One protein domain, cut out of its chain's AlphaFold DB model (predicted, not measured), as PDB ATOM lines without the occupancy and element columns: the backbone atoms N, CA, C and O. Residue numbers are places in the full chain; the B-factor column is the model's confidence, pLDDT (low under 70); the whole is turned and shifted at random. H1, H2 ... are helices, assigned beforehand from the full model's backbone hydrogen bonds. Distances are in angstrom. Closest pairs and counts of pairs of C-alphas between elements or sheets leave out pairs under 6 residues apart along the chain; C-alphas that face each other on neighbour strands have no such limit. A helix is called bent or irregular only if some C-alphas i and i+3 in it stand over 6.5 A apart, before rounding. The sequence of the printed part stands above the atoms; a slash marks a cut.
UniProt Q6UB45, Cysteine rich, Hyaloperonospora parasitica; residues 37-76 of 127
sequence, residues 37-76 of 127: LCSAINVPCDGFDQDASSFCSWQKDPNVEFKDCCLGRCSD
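Overview. This is residues 37 to 76 of the 127 residues of the protein "Cysteine rich" of Hyaloperonospora parasitica (UniProt Q6UB45). Two short helices, H1 and H2, cross steeply and touch; residues 59 to 65 loop from the end of H1 to the start of H2, at one end of the length of the domain. At the other end the unnamed stretch of residues 37 to 48 winds round and leads into H1. The printed part has 40 residues with two named helices, H1 then H2, and no named strand; the class is all helix, though under half of the residues, 18 of 40, are in named elements. It is compact, with a radius of gyration of the C-alphas of 8.9 A, and elongated, spanning 26 by 17 by 14 A.

Along the chain. The printed part begins at Leu 37, C-alpha at (21.127, 16.609, -44.901). Residues 37 to 48 hold no named element, though residues 39 to 41 are helix. H1 is residues 49 to 58, 14.1 A from first to last C-alpha, and begins with C-alpha 49 at (20.215, 11.687, -41.055). H2 is residues 66 to 73, 10.6 A long, and ends with C-alpha 73 at (23.061, 14.650, -33.031). Residues 74 to 76 follow it.

Arrangement. H1 and H2 touch, with 7 pairs of C-alphas within 8 A. Their closest C-alphas are those of Cys 56 and Cys 69, 5.6 A apart. Their centres are 9.1 A apart. They run opposite ways at a steep tilt of 54 degrees. In H1 and H2 every backbone O i to N i+4 pair is within hydrogen-bond range. Neither helix is bent.

Size, cuts and confidence. The two C-alphas farthest apart are those of Asp 46 and Pro 62, at 26.4 A. The printed part has no cut, and the link from H1 to H2 is short, with 7 residues. The mean pLDDT of the printed part is 83.7; in this model residues 59, 60 and 62 are under 70.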
ATOM      1  N   LEU A  37      20.952  17.701 -45.837       87.38
ATOM      2  CA  LEU A  37      21.127  16.609 -44.901       87.38
ATOM      3  C   LEU A  37      22.507  16.672 -44.227       87.38
ATOM      4  O   LEU A  37      23.467  17.153 -44.830       87.38
ATOM      5  N   CYS A  38      22.636  16.153 -43.008       88.19
ATOM      6  CA  CYS A  38      23.914  16.033 -42.304       88.19
ATOM      7  C   CYS A  38      24.923  15.210 -43.129       88.19
ATOM      8  O   CYS A  38      26.086  15.588 -43.266       88.19
ATOM      9  N   SER A  39      24.467  14.152 -43.797       86.56
ATOM     10  CA  SER A  39      25.277  13.364 -44.729       86.56
ATOM     11  C   SER A  39      25.789  14.178 -45.922       86.56
ATOM     12  O   SER A  39      26.913  13.960 -46.376       86.56
ATOM     13  N   ALA A  40      25.023  15.169 -46.394       86.50
ATOM     14  CA  ALA A  40      25.412  16.033 -47.509       86.50
ATOM     15  C   ALA A  40      26.587  16.966 -47.161       86.50
ATOM     16  O   ALA A  40      27.282  17.435 -48.059       86.50
ATOM     17  N   ILE A  41      26.839  17.198 -45.870       83.44
ATOM     18  CA  ILE A  41      28.000  17.944 -45.357       83.44
ATOM     19  C   ILE A  41      29.055  17.026 -44.723       83.44
ATOM     20  O   ILE A  41      29.859  17.466 -43.900       83.44
ATOM     21  N   ASN A  42      29.065  15.750 -45.123       84.94
ATOM     22  CA  ASN A  42      30.028  14.744 -44.681       84.94
ATOM     23  C   ASN A  42      29.934  14.398 -43.179       84.94
ATOM     24  O   ASN A  42      30.917  13.976 -42.575       84.94
ATOM     25  N   VAL A  43      28.764  14.555 -42.551       86.69
ATOM     26  CA  VAL A  43      28.513  14.061 -41.189       86.69
ATOM     27  C   VAL A  43      27.753  12.733 -41.282       86.69
ATOM     28  O   VAL A  43      26.611  12.720 -41.740       86.69
ATOM     29  N   PRO A  44      28.358  11.595 -40.893       86.94
ATOM     30  CA  PRO A  44      27.670  10.312 -40.945       86.94
ATOM     31  C   PRO A  44      26.632  10.245 -39.821       86.94
ATOM     32  O   PRO A  44      26.902  10.692 -38.712       86.94
ATOM     33  N   CYS A  45      25.454   9.686 -40.112       87.81
ATOM     34  CA  CYS A  45      24.314   9.654 -39.185       87.81
ATOM     35  C   CYS A  45      23.608   8.287 -39.089       87.81
ATOM     36  O   CYS A  45      22.519   8.229 -38.532       87.81
ATOM     37  N   ASP A  46      24.175   7.203 -39.643       85.00
ATOM     38  CA  ASP A  46      23.670   5.812 -39.536       85.00
ATOM     39  C   ASP A  46      22.133   5.651 -39.625       85.00
ATOM     40  O   ASP A  46      21.504   4.940 -38.846       85.00
ATOM     41  N   GLY A  47      21.507   6.326 -40.593       80.50
ATOM     42  CA  GLY A  47      20.057   6.246 -40.831       80.50
ATOM     43  C   GLY A  47      19.196   7.245 -40.046       80.50
ATOM     44  O   GLY A  47      18.011   7.365 -40.340       80.50
ATOM     45  N   PHE A  48      19.774   8.027 -39.133       85.06
ATOM     46  CA  PHE A  48      19.110   9.129 -38.413       85.06
ATOM     47  C   PHE A  48      19.288  10.493 -39.089       85.06
ATOM     48  O   PHE A  48      18.914  11.528 -38.540       85.06
ATOM     49  N   ASP A  49      19.848  10.495 -40.297       85.69
ATOM     50  CA  ASP A  49      20.215  11.687 -41.055       85.69
ATOM     51  C   ASP A  49      19.039  12.657 -41.228       85.69
ATOM     52  O   ASP A  49      19.173  13.850 -40.977       85.69
ATOM     53  N   GLN A  50      17.852  12.148 -41.561       86.56
ATOM     54  CA  GLN A  50      16.662  12.975 -41.772       86.56
ATOM     55  C   GLN A  50      16.140  13.617 -40.472       86.56
ATOM     56  O   GLN A  50      15.749  14.786 -40.488       86.56
ATOM     57  N   ASP A  51      16.167  12.895 -39.345       88.44
ATOM     58  CA  ASP A  51      15.751  13.415 -38.031       88.44
ATOM     59  C   ASP A  51      16.746  14.464 -37.513       88.44
ATOM     60  O   ASP A  51      16.357  15.572 -37.132       88.44
ATOM     61  N   ALA A  52      18.044  14.151 -37.591       87.56
ATOM     62  CA  ALA A  52      19.120  15.057 -37.209       87.56
ATOM     63  C   ALA A  52      19.080  16.349 -38.036       87.56
ATOM     64  O   ALA A  52      19.086  17.441 -37.475       87.56
ATOM     65  N   SER A  53      18.940  16.233 -39.359       87.25
ATOM     66  CA  SER A  53      18.907  17.384 -40.268       87.25
ATOM     67  C   SER A  53      17.669  18.247 -40.069       87.25
ATOM     68  O   SER A  53      17.772  19.472 -40.096       87.25
ATOM     69  N   SER A  54      16.504  17.635 -39.831       86.19
ATOM     70  CA  SER A  54      15.265  18.373 -39.552       86.19
ATOM     71  C   SER A  54      15.380  19.165 -38.252       86.19
ATOM     72  O   SER A  54      15.019  20.341 -38.203       86.19
ATOM     73  N   PHE A  55      15.948  18.544 -37.215       86.06
ATOM     74  CA  PHE A  55      16.219  19.208 -35.947       86.06
ATOM     75  C   PHE A  55      17.202  20.373 -36.121       86.06
ATOM     76  O   PHE A  55      16.897  21.494 -35.721       86.06
ATOM     77  N   CYS A  56      18.343  20.138 -36.774       85.50
ATOM     78  CA  CYS A  56      19.385  21.146 -36.968       85.50
ATOM     79  C   CYS A  56      18.971  22.280 -37.913       85.50
ATOM     80  O   CYS A  56      19.427  23.405 -37.749       85.50
ATOM     81  N   SER A  57      18.077  22.017 -38.869       80.19
ATOM     82  CA  SER A  57      17.511  23.052 -39.747       80.19
ATOM     83  C   SER A  57      16.488  23.930 -39.022       80.19
ATOM     84  O   SER A  57      16.346  25.111 -39.336       80.19
ATOM     85  N   TRP A  58      15.753  23.367 -38.057       76.94
ATOM     86  CA  TRP A  58      14.818  24.129 -37.227       76.94
ATOM     87  C   TRP A  58      15.535  24.888 -36.103       76.94
ATOM     88  O   TRP A  58      15.102  25.980 -35.725       76.94
ATOM     89  N   GLN A  59      16.640  24.355 -35.583       69.69
ATOM     90  CA  GLN A  59      17.423  24.999 -34.537       69.69
ATOM     91  C   GLN A  59      18.074  26.289 -35.067       69.69
ATOM     92  O   GLN A  59      19.199  26.301 -35.547       69.69
ATOM     93  N   LYS A  60      17.348  27.408 -34.963       60.41
ATOM     94  CA  LYS A  60      17.787  28.753 -35.370       60.41
ATOM     95  C   LYS A  60      18.745  29.401 -34.366       60.41
ATOM     96  O   LYS A  60      18.716  30.621 -34.223       60.41
ATOM     97  N   ASP A  61      19.530  28.622 -33.625       70.50
ATOM     98  CA  ASP A  61      20.523  29.230 -32.745       70.50
ATOM     99  C   ASP A  61      21.649  29.788 -33.624       70.50
ATOM    100  O   ASP A  61      22.353  29.009 -34.265       70.50
ATOM    101  N   PRO A  62      21.821  31.118 -33.716       65.38
ATOM    102  CA  PRO A  62      22.796  31.708 -34.628       65.38
ATOM    103  C   PRO A  62      24.241  31.416 -34.201       65.38
ATOM    104  O   PRO A  62      25.165  31.703 -34.956       65.38
ATOM    105  N   ASN A  63      24.444  30.872 -32.997       74.69
ATOM    106  CA  ASN A  63      25.757  30.494 -32.484       74.69
ATOM    107  C   ASN A  63      26.119  29.037 -32.800       74.69
ATOM    108  O   ASN A  63      27.250  28.631 -32.544       74.69
ATOM    109  N   VAL A  64      25.172  28.241 -33.308       75.44
ATOM    110  CA  VAL A  64      25.387  26.830 -33.624       75.44
ATOM    111  C   VAL A  64      25.369  26.662 -35.135       75.44
ATOM    112  O   VAL A  64      24.324  26.704 -35.780       75.44
ATOM    113  N   GLU A  65      26.549  26.436 -35.703       84.44
ATOM    114  CA  GLU A  65      26.679  26.041 -37.100       84.44
ATOM    115  C   GLU A  65      25.923  24.721 -37.330       84.44
ATOM    116  O   GLU A  65      26.009  23.784 -36.530       84.44
ATOM    117  N   PHE A  66      25.215  24.606 -38.456       83.94
ATOM    118  CA  PHE A  66      24.450  23.399 -38.805       83.94
ATOM    119  C   PHE A  66      25.302  22.121 -38.733       83.94
ATOM    120  O   PHE A  66      24.841  21.083 -38.260       83.94
ATOM    121  N   LYS A  67      26.576  22.213 -39.142       85.88
ATOM    122  CA  LYS A  67      27.540  21.111 -39.050       85.88
ATOM    123  C   LYS A  67      27.786  20.669 -37.610       85.88
ATOM    124  O   LYS A  67      27.782  19.469 -37.352       85.88
ATOM    125  N   ASP A  68      27.956  21.600 -36.676       85.94
ATOM    126  CA  ASP A  68      28.150  21.278 -35.259       85.94
ATOM    127  C   ASP A  68      26.907  20.626 -34.653       85.94
ATOM    128  O   ASP A  68      27.020  19.638 -33.924       85.94
ATOM    129  N   CYS A  69      25.714  21.106 -35.019       87.75
ATOM    130  CA  CYS A  69      24.473  20.454 -34.614       87.75
ATOM    131  C   CYS A  69      24.399  19.008 -35.133       87.75
ATOM    132  O   CYS A  69      24.128  18.085 -34.361       87.75
ATOM    133  N   CYS A  70      24.697  18.790 -36.418       89.25
ATOM    134  CA  CYS A  70      24.730  17.460 -37.021       89.25
ATOM    135  C   CYS A  70      25.738  16.538 -36.322       89.25
ATOM    136  O   CYS A  70      25.405  15.404 -35.993       89.25
ATOM    137  N   LEU A  71      26.950  17.023 -36.041       88.38
ATOM    138  CA  LEU A  71      27.986  16.259 -35.338       88.38
ATOM    139  C   LEU A  71      27.564  15.869 -33.917       88.38
ATOM    140  O   LEU A  71      27.884  14.774 -33.461       88.38
ATOM    141  N   GLY A  72      26.834  16.748 -33.226       88.44
ATOM    142  CA  GLY A  72      26.277  16.461 -31.907       88.44
ATOM    143  C   GLY A  72      25.144  15.435 -31.954       88.44
ATOM    144  O   GLY A  72      25.120  14.507 -31.151       88.44
ATOM    145  N   ARG A  73      24.212  15.566 -32.903       89.88
ATOM    146  CA  ARG A  73      23.061  14.650 -33.031       89.88
ATOM    147  C   ARG A  73      23.460  13.281 -33.569       89.88
ATOM    148  O   ARG A  73      22.839  12.286 -33.209       89.88
ATOM    149  N   CYS A  74      24.500  13.231 -34.391       90.00
ATOM    150  CA  CYS A  74      25.014  12.013 -34.999       90.00
ATOM    151  C   CYS A  74      26.288  11.500 -34.318       90.00
ATOM    152  O   CYS A  74      27.058  10.760 -34.922       90.00
ATOM    153  N   SER A  75      26.511  11.852 -33.049       89.69
ATOM    154  CA  SER A  75      27.696  11.444 -32.286       89.69
ATOM    155  C   SER A  75      27.870   9.926 -32.194       89.69
ATOM    156  O   SER A  75      28.996   9.435 -32.152       89.69
ATOM    157  N   ASP A  76      26.774   9.171 -32.168       89.06
ATOM    158  CA  ASP A  76      26.802   7.707 -32.098       89.06
ATOM    159  C   ASP A  76      26.973   7.023 -33.456       89.06
ATOM    160  O   ASP A  76      27.196   5.811 -33.501       89.06
TER     161      ASP A  76